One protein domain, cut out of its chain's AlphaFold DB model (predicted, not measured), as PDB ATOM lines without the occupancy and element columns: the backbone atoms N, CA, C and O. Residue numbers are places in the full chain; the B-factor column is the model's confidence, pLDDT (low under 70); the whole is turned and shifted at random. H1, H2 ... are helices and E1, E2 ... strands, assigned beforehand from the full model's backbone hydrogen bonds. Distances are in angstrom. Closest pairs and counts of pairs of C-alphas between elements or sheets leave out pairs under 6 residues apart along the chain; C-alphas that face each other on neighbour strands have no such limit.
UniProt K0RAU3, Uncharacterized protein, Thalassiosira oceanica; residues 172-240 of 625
ATOM      1  N   GLU A 172      42.432  53.796  77.937       95.69
ATOM      2  CA  GLU A 172      42.763  54.469  76.686       95.69
ATOM      3  C   GLU A 172      43.407  53.471  75.713       95.69
ATOM      4  O   GLU A 172      44.535  53.027  75.918       95.69
ATOM      5  N   LEU A 173      42.685  53.110  74.652       96.12
ATOM      6  CA  LEU A 173      43.184  52.242  73.581       96.12
ATOM      7  C   LEU A 173      42.837  52.839  72.226       96.12
ATOM      8  O   LEU A 173      41.825  53.526  72.045       96.12
ATOM      9  N   SER A 174      43.669  52.551  71.238       94.94
ATOM     10  CA  SER A 174      43.354  52.856  69.849       94.94
ATOM     11  C   SER A 174      42.525  51.751  69.194       94.94
ATOM     12  O   SER A 174      42.590  50.577  69.558       94.94
ATOM     13  N   LEU A 175      41.783  52.110  68.142       94.00
ATOM     14  CA  LEU A 175      41.012  51.140  67.355       94.00
ATOM     15  C   LEU A 175      41.904  50.058  66.717       94.00
ATOM     16  O   LEU A 175      41.455  48.935  66.514       94.00
ATOM     17  N   ILE A 176      43.159  50.393  66.403       90.31
ATOM     18  CA  ILE A 176      44.125  49.458  65.811       90.31
ATOM     19  C   ILE A 176      44.581  48.443  66.860       90.31
ATOM     20  O   ILE A 176      44.564  47.252  66.576       90.31
ATOM     21  N   GLU A 177      44.906  48.884  68.078       94.19
ATOM     22  CA  GLU A 177      45.281  47.977  69.174       94.19
ATOM     23  C   GLU A 177      44.141  47.016  69.515       94.19
ATOM     24  O   GLU A 177      44.367  45.813  69.602       94.19
ATOM     25  N   MET A 178      42.898  47.504  69.590       95.62
ATOM     26  CA  MET A 178      41.736  46.629  69.801       95.62
ATOM     27  C   MET A 178      41.538  45.610  68.680       95.62
ATOM     28  O   MET A 178      41.165  44.467  68.930       95.62
ATOM     29  N   ARG A 179      41.810  46.003  67.431       91.69
ATOM     30  CA  ARG A 179      41.777  45.088  66.283       91.69
ATOM     31  C   ARG A 179      42.982  44.155  66.219       91.69
ATOM     32  O   ARG A 179      42.889  43.155  65.515       91.69
ATOM     33  N   ALA A 180      44.063  44.429  66.939       93.88
ATOM     34  CA  ALA A 180      45.228  43.554  67.021       93.88
ATOM     35  C   ALA A 180      45.099  42.503  68.141       93.88
ATOM     36  O   ALA A 180      45.572  41.386  67.962       93.88
ATOM     37  N   MET A 181      44.412  42.818  69.247       95.56
ATOM     38  CA  MET A 181      44.185  41.886  70.369       95.56
ATOM     39  C   MET A 181      43.366  40.663  69.957       95.56
ATOM     40  O   MET A 181      42.469  40.774  69.131       95.56
ATOM     41  N   THR A 182      43.621  39.490  70.519       96.44
ATOM     42  CA  THR A 182      42.746  38.318  70.317       96.44
ATOM     43  C   THR A 182      41.367  38.522  70.972       96.44
ATOM     44  O   THR A 182      41.203  39.416  71.799       96.44
ATOM     45  N   GLU A 183      40.358  37.718  70.603       95.38
ATOM     46  CA  GLU A 183      39.007  37.766  71.210       95.38
ATOM     47  C   GLU A 183      39.093  37.656  72.745       95.38
ATOM     48  O   GLU A 183      38.614  38.538  73.451       95.38
ATOM     49  N   ASN A 184      39.845  36.671  73.248       96.31
ATOM     50  CA  ASN A 184      40.047  36.442  74.683       96.31
ATOM     51  C   ASN A 184      40.781  37.595  75.392       96.31
ATOM     52  O   ASN A 184      40.466  37.924  76.534       96.31
ATOM     53  N   GLU A 185      41.777  38.209  74.743       97.31
ATOM     54  CA  GLU A 185      42.477  39.375  75.304       97.31
ATOM     55  C   GLU A 185      41.543  40.581  75.398       97.31
ATOM     56  O   GLU A 185      41.542  41.280  76.411       97.31
ATOM     57  N   LEU A 186      40.721  40.806  74.369       97.19
ATOM     58  CA  LEU A 186      39.745  41.889  74.359       97.19
ATOM     59  C   LEU A 186      38.675  41.679  75.441       97.19
ATOM     60  O   LEU A 186      38.361  42.627  76.156       97.19
ATOM     61  N   GLU A 187      38.177  40.453  75.618       97.38
ATOM     62  CA  GLU A 187      37.262  40.110  76.716       97.38
ATOM     63  C   GLU A 187      37.880  40.395  78.087       97.38
ATOM     64  O   GLU A 187      37.237  41.020  78.931       97.38
ATOM     65  N   GLN A 188      39.131  39.985  78.314       97.50
ATOM     66  CA  GLN A 188      39.807  40.221  79.590       97.50
ATOM     67  C   GLN A 188      39.987  41.719  79.863       97.50
ATOM     68  O   GLN A 188      39.700  42.179  80.967       97.50
ATOM     69  N   VAL A 189      40.384  42.497  78.852       97.00
ATOM     70  CA  VAL A 189      40.513  43.958  78.969       97.00
ATOM     71  C   VAL A 189      39.161  44.615  79.267       97.00
ATOM     72  O   VAL A 189      39.103  45.549  80.066       97.00
ATOM     73  N   MET A 190      38.069  44.133  78.669       97.19
ATOM     74  CA  MET A 190      36.717  44.627  78.954       97.19
ATOM     75  C   MET A 190      36.288  44.319  80.394       97.19
ATOM     76  O   MET A 190      35.730  45.196  81.056       97.19
ATOM     77  N   LYS A 191      36.600  43.123  80.909       96.69
ATOM     78  CA  LYS A 191      36.350  42.757  82.313       96.69
ATOM     79  C   LYS A 191      37.149  43.633  83.274       96.69
ATOM     80  O   LYS A 191      36.586  44.163  84.229       96.69
ATOM     81  N   ASP A 192      38.429  43.855  82.981       95.50
ATOM     82  CA  ASP A 192      39.306  44.714  83.783       95.50
ATOM     83  C   ASP A 192      38.849  46.190  83.755       95.50
ATOM     84  O   ASP A 192      39.031  46.918  84.732       95.50
ATOM     85  N   ALA A 193      38.201  46.627  82.666       95.06
ATOM     86  CA  ALA A 193      37.579  47.950  82.532       95.06
ATOM     87  C   ALA A 193      36.234  48.091  83.274       95.06
ATOM     88  O   ALA A 193      35.648  49.178  83.283       95.06
ATOM     89  N   GLY A 194      35.713  47.003  83.850       95.81
ATOM     90  CA  GLY A 194      34.411  46.975  84.511       95.81
ATOM     91  C   GLY A 194      33.218  46.910  83.552       95.81
ATOM     92  O   GLY A 194      32.147  47.419  83.888       95.81
ATOM     93  N   VAL A 195      33.377  46.328  82.356       96.44
ATOM     94  CA  VAL A 195      32.236  45.959  81.503       96.44
ATOM     95  C   VAL A 195      31.594  44.682  82.073       96.44
ATOM     96  O   VAL A 195      32.318  43.707  82.288       96.44
ATOM     97  N   PRO A 196      30.269  44.650  82.324       96.81
ATOM     98  CA  PRO A 196      29.595  43.468  82.861       96.81
ATOM     99  C   PRO A 196      29.788  42.232  81.976       96.81
ATOM    100  O   PRO A 196      29.631  42.299  80.756       96.81
ATOM    101  N   GLU A 197      30.075  41.077  82.584       97.19
ATOM    102  CA  GLU A 197      30.242  39.819  81.838       97.19
ATOM    103  C   GLU A 197      28.965  39.425  81.078       97.19
ATOM    104  O   GLU A 197      29.037  38.880  79.978       97.19
ATOM    105  N   GLU A 198      27.797  39.761  81.630       96.94
ATOM    106  CA  GLU A 198      26.496  39.530  80.999       96.94
ATOM    107  C   GLU A 198      26.393  40.252  79.651       96.94
ATOM    108  O   GLU A 198      26.018  39.637  78.655       96.94
ATOM    109  N   ASP A 199      26.819  41.513  79.575       97.75
ATOM    110  CA  ASP A 199      26.793  42.293  78.334       97.75
ATOM    111  C   ASP A 199      27.741  41.708  77.280       97.75
ATOM    112  O   ASP A 199      27.388  41.631  76.101       97.75
ATOM    113  N   ILE A 200      28.923  41.246  77.708       97.56
ATOM    114  CA  ILE A 200      29.907  40.584  76.837       97.56
ATOM    115  C   ILE A 200      29.296  39.314  76.235       97.56
ATOM    116  O   ILE A 200      29.304  39.132  75.016       97.56
ATOM    117  N   THR A 201      28.713  38.455  77.077       97.00
ATOM    118  CA  THR A 201      28.085  37.208  76.616       97.00
ATOM    119  C   THR A 201      26.867  37.463  75.728       97.00
ATOM    120  O   THR A 201      26.727  36.805  74.696       97.00
ATOM    121  N   ASN A 202      26.032  38.452  76.057       97.00
ATOM    122  CA  ASN A 202      24.868  38.824  75.257       97.00
ATOM    123  C   ASN A 202      25.273  39.319  73.867       97.00
ATOM    124  O   ASN A 202      24.669  38.890  72.888       97.00
ATOM    125  N   ALA A 203      26.320  40.142  73.753       96.06
ATOM    126  CA  ALA A 203      26.813  40.606  72.455       96.06
ATOM    127  C   ALA A 203      27.340  39.454  71.581       96.06
ATOM    128  O   ALA A 203      27.102  39.432  70.373       96.06
ATOM    129  N   LEU A 204      28.014  38.467  72.180       95.38
ATOM    130  CA  LEU A 204      28.466  37.272  71.461       95.38
ATOM    131  C   LEU A 204      27.290  36.383  71.028       95.38
ATOM    132  O   LEU A 204      27.291  35.856  69.913       95.38
ATOM    133  N   ILE A 205      26.270  36.226  71.874       94.12
ATOM    134  CA  ILE A 205      25.066  35.440  71.562       94.12
ATOM    135  C   ILE A 205      24.226  36.127  70.477       94.12
ATOM    136  O   ILE A 205      23.795  35.469  69.532       94.12
ATOM    137  N   GLU A 206      24.010  37.437  70.582       94.25
ATOM    138  CA  GLU A 206      23.248  38.220  69.605       94.25
ATOM    139  C   GLU A 206      23.888  38.092  68.219       94.25
ATOM    140  O   GLU A 206      23.225  37.682  67.263       94.25
ATOM    141  N   GLU A 207      25.203  38.295  68.124       92.19
ATOM    142  CA  GLU A 207      25.912  38.199  66.851       92.19
ATOM    143  C   GLU A 207      25.944  36.756  66.313       92.19
ATOM    144  O   GLU A 207      25.723  36.526  65.123       92.19
ATOM    145  N   THR A 208      26.140  35.751  67.173       88.00
ATOM    146  CA  THR A 208      26.107  34.340  66.743       88.00
ATOM    147  C   THR A 208      24.711  33.871  66.323       88.00
ATOM    148  O   THR A 208      24.600  32.974  65.489       88.00
ATOM    149  N   SER A 209      23.645  34.491  66.835       88.25
ATOM    150  CA  SER A 209      22.263  34.176  66.452       88.25
ATOM    151  C   SER A 209      21.882  34.706  65.063       88.25
ATOM    152  O   SER A 209      21.040  34.113  64.382       88.25
ATOM    153  N   HIS A 210      22.516  35.797  64.622       83.00
ATOM    154  CA  HIS A 210      22.214  36.447  63.347       83.00
ATOM    155  C   HIS A 210      22.928  35.822  62.145       83.00
ATOM    156  O   HIS A 210      22.458  35.966  61.011       83.00
ATOM    157  N   HIS A 211      24.006  35.072  62.370       83.38
ATOM    158  CA  HIS A 211      24.783  34.445  61.305       83.38
ATOM    159  C   HIS A 211      24.571  32.933  61.293       83.38
ATOM    160  O   HIS A 211      24.754  32.247  62.294       83.38
ATOM    161  N   SER A 212      24.191  32.381  60.135       73.00
ATOM    162  CA  SER A 212      24.069  30.928  59.970       73.00
ATOM    163  C   SER A 212      25.385  30.248  60.355       73.00
ATOM    164  O   SER A 212      26.437  30.643  59.854       73.00
ATOM    165  N   SER A 213      25.299  29.219  61.199       61.31
ATOM    166  CA  SER A 213      26.374  28.533  61.941       61.31
ATOM    167  C   SER A 213      27.593  28.020  61.152       61.31
ATOM    168  O   SER A 213      28.468  27.395  61.736       61.31
ATOM    169  N   GLU A 214      27.665  28.232  59.840       58.28
ATOM    170  CA  GLU A 214      28.717  27.710  58.961       58.28
ATOM    171  C   GLU A 214      29.855  28.703  58.664       58.28
ATOM    172  O   GLU A 214      30.850  28.297  58.070       58.28
ATOM    173  N   SER A 215      29.772  29.980  59.068       53.12
ATOM    174  CA  SER A 215      30.864  30.934  58.790       53.12
ATOM    175  C   SER A 215      30.908  32.165  59.701       53.12
ATOM    176  O   SER A 215      31.109  33.283  59.220       53.12
ATOM    177  N   ILE A 216      30.705  32.004  61.010       73.44
ATOM    178  CA  ILE A 216      30.986  33.111  61.933       73.44
ATOM    179  C   ILE A 216      32.500  33.235  62.027       73.44
ATOM    180  O   ILE A 216      33.161  32.416  62.662       73.44
ATOM    181  N   THR A 217      33.055  34.228  61.342       83.00
ATOM    182  CA  THR A 217      34.478  34.527  61.440       83.00
ATOM    183  C   THR A 217      34.755  35.171  62.797       83.00
ATOM    184  O   THR A 217      33.947  35.951  63.306       83.00
ATOM    185  N   ASP A 218      35.912  34.873  63.385       87.88
ATOM    186  CA  ASP A 218      36.369  35.480  64.647       87.88
ATOM    187  C   ASP A 218      36.354  37.018  64.582       87.88
ATOM    188  O   ASP A 218      36.146  37.708  65.575       87.88
ATOM    189  N   GLU A 219      36.484  37.573  63.377       89.88
ATOM    190  CA  GLU A 219      36.406  39.005  63.112       89.88
ATOM    191  C   GLU A 219      35.013  39.606  63.368       89.88
ATOM    192  O   GLU A 219      34.919  40.727  63.868       89.88
ATOM    193  N   ILE A 220      33.931  38.875  63.085       93.06
ATOM    194  CA  ILE A 220      32.560  39.337  63.354       93.06
ATOM    195  C   ILE A 220      32.323  39.431  64.867       93.06
ATOM    196  O   ILE A 220      31.904  40.481  65.358       93.06
ATOM    197  N   ARG A 221      32.683  38.381  65.616       94.06
ATOM    198  CA  ARG A 221      32.575  38.355  67.088       94.06
ATOM    199  C   ARG A 221      33.405  39.460  67.730       94.06
ATOM    200  O   ARG A 221      32.916  40.222  68.561       94.06
ATOM    201  N   LYS A 222      34.633  39.640  67.251       95.44
ATOM    202  CA  LYS A 222      35.516  40.721  67.690       95.44
ATOM    203  C   LYS A 222      34.948  42.112  67.403       95.44
ATOM    204  O   LYS A 222      35.049  42.997  68.249       95.44
ATOM    205  N   ASN A 223      34.332  42.327  66.240       95.50
ATOM    206  CA  ASN A 223      33.697  43.607  65.915       95.50
ATOM    207  C   ASN A 223      32.493  43.905  66.827       95.50
ATOM    208  O   ASN A 223      32.292  45.069  67.193       95.50
ATOM    209  N   ALA A 224      31.739  42.878  67.234       96.06
ATOM    210  CA  ALA A 224      30.676  43.015  68.228       96.06
ATOM    211  C   ALA A 224      31.243  43.430  69.597       96.06
ATOM    212  O   ALA A 224      30.784  44.422  70.168       96.06
ATOM    213  N   LEU A 225      32.315  42.776  70.061       97.25
ATOM    214  CA  LEU A 225      33.005  43.131  71.309       97.25
ATOM    215  C   LEU A 225      33.567  44.560  71.291       97.25
ATOM    216  O   LEU A 225      33.338  45.325  72.224       97.25
ATOM    217  N   VAL A 226      34.232  44.972  70.206       96.75
ATOM    218  CA  VAL A 226      34.733  46.353  70.054       96.75
ATOM    219  C   VAL A 226      33.586  47.364  70.099       96.75
ATOM    220  O   VAL A 226      33.698  48.407  70.747       96.75
ATOM    221  N   SER A 227      32.471  47.062  69.432       96.38
ATOM    222  CA  SER A 227      31.293  47.933  69.418       96.38
ATOM    223  C   SER A 227      30.665  48.055  70.805       96.38
ATOM    224  O   SER A 227      30.311  49.163  71.214       96.38
ATOM    225  N   LEU A 228      30.561  46.944  71.538       97.19
ATOM    226  CA  LEU A 228      30.103  46.930  72.925       97.19
ATOM    227  C   LEU A 228      31.042  47.750  73.819       97.19
ATOM    228  O   LEU A 228      30.578  48.595  74.583       97.19
ATOM    229  N   PHE A 229      32.358  47.576  73.674       97.12
ATOM    230  CA  PHE A 229      33.337  48.266  74.510       97.12
ATOM    231  C   PHE A 229      33.289  49.787  74.322       97.12
ATOM    232  O   PHE A 229      33.286  50.535  75.298       97.12
ATOM    233  N   VAL A 230      33.145  50.260  73.081       95.50
ATOM    234  CA  VAL A 230      32.957  51.692  72.786       95.50
ATOM    235  C   VAL A 230      31.634  52.210  73.365       95.50
ATOM    236  O   VAL A 230      31.604  53.299  73.938       95.50
ATOM    237  N   LYS A 231      30.543  51.440  73.250       96.00
ATOM    238  CA  LYS A 231      29.221  51.819  73.782       96.00
ATOM    239  C   LYS A 231      29.177  51.857  75.310       96.00
ATOM    240  O   LYS A 231      28.435  52.665  75.857       96.00
ATOM    241  N   SER A 232      29.983  51.036  75.984       95.19
ATOM    242  CA  SER A 232      30.049  50.988  77.451       95.19
ATOM    243  C   SER A 232      30.547  52.294  78.087       95.19
ATOM    244  O   SER A 232      30.388  52.492  79.287       95.19
ATOM    245  N   GLY A 233      31.195  53.178  77.316       95.44
ATOM    246  CA  GLY A 233      31.797  54.413  77.829       95.44
ATOM    247  C   GLY A 233      33.060  54.202  78.675       95.44
ATOM    248  O   GLY A 233      33.695  55.180  79.063       95.44
ATOM    249  N   ARG A 234      33.471  52.949  78.921       93.31
ATOM    250  CA  ARG A 234      34.693  52.594  79.670       93.31
ATOM    251  C   ARG A 234      35.978  52.707  78.838       93.31
ATOM    252  O   ARG A 234      37.078  52.598  79.375       93.31
ATOM    253  N   LEU A 235      35.842  52.959  77.537       95.44
ATOM    254  CA  LEU A 235      36.942  53.103  76.590       95.44
ATOM    255  C   LEU A 235      37.045  54.537  76.063       95.44
ATOM    256  O   LEU A 235      36.100  55.071  75.477       95.44
ATOM    257  N   LYS A 236      38.239  55.123  76.147       95.12
ATOM    258  CA  LYS A 236      38.574  56.376  75.465       95.12
ATOM    259  C   LYS A 236      39.433  56.087  74.239       95.12
ATOM    260  O   LYS A 236      40.599  55.719  74.346       95.12
ATOM    261  N   LEU A 237      38.849  56.278  73.057       93.88
ATOM    262  CA  LEU A 237      39.532  56.044  71.786       93.88
ATOM    263  C   LEU A 237      40.641  57.077  71.553       93.88
ATOM    264  O   LEU A 237      40.366  58.244  71.254       93.88
ATOM    265  N   ILE A 238      41.898  56.636  71.616       93.56
ATOM    266  CA  ILE A 238      43.037  57.473  71.229       93.56
ATOM    267  C   ILE A 238      43.113  57.517  69.699       93.56
ATOM    268  O   ILE A 238      43.266  56.492  69.026       93.56
ATOM    269  N   ARG A 239      43.032  58.722  69.122       86.88
ATOM    270  CA  ARG A 239      43.358  58.931  67.707       86.88
ATOM    271  C   ARG A 239      44.873  58.947  67.552       86.88
ATOM    272  O   ARG A 239      45.512  59.935  67.902       86.88
ATOM    273  N   HIS A 240      45.433  57.892  66.970       76.31
ATOM    274  CA  HIS A 240      46.809  57.934  66.479       76.31
ATOM    275  C   HIS A 240      46.941  59.073  65.466       76.31
ATOM    276  O   HIS A 240      46.233  59.106  64.453       76.31
TER     277      HIS A 240
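Overview. This is residues 172 to 240 of the 625 residues of an uncharacterized protein of Thalassiosira oceanica (UniProt K0RAU3). Helix H4 runs through the middle of this small helical domain, with H3 packed on one side of it at a steep angle and H2 beside it, running nearly parallel; the short helix H1 lies near H4 on the side away from H3. Past the end of H4 the chain turns into the three-residue strand E1, next to which the first printed residues, 172 and 173, come back to pair with it. The printed part has 69 residues, with four named helices and one named strand in the order H1, H2, H3, H4, E1, and the class is mostly helix. The whole is compact, with a radius of gyration of the C-alphas of 11.9 A and spans of 35 by 24 by 17 A.

Along the chain. H3, residues 197 to 210, and H4, residues 218 to 231, are the longest helices by residues, 14 each; H3 measures 20.4 A from first to last C-alpha and H4 20.0 A. C-alpha 218, where H4 begins, is at (36.369, 35.480, 64.647), and C-alpha 231, where it ends, is at (29.221, 51.819, 73.782). H2, residues 183 to 192, is 14.4 A long. H1, residues 175 to 180, is 8.7 A long and begins with C-alpha 175 at (41.012, 51.140, 67.355). E1, residues 235 to 237, is 6.2 A long.

Arrangement. H4 touches H3, the closest C-alphas being those of Leu 204 and Arg 221, 6.1 A apart. These two run opposite ways at a steep tilt of 48 degrees. H4 also touches H2, closest at the C-alphas of Glu 183 and Lys 222, 5.8 A apart, and they run the same way at a shallow tilt of 20 degrees. H1 is close to H4 but not clearly touching, with the closest C-alphas, those of Met 178 and Val 226, 7.0 A apart. H1 and H3 are apart. H2 and H3 are close but not clearly touching, closest at the C-alphas of Lys 191 and Glu 197, 6.8 A apart. E1 pairs with no named strand, but residues 172 to 173 form a short parallel pairing with residues 236 to 237 of E1. In H1, H2, H3 and H4 every O i to N i+4 pair is within hydrogen-bond range.

Size, cuts and confidence. The two C-alphas farthest apart are those of Ser 213 and His 240, 36.1 A. The printed part, residues 172 to 240, has no cut. The links H1 to H2, H2 to H3 and H4 to E1 are tight, and the link H3 to H4, with 7 residues, is short. The mean pLDDT of the printed part is 91.9; residues 213 to 215, in the link from H3 to H4, are under 70.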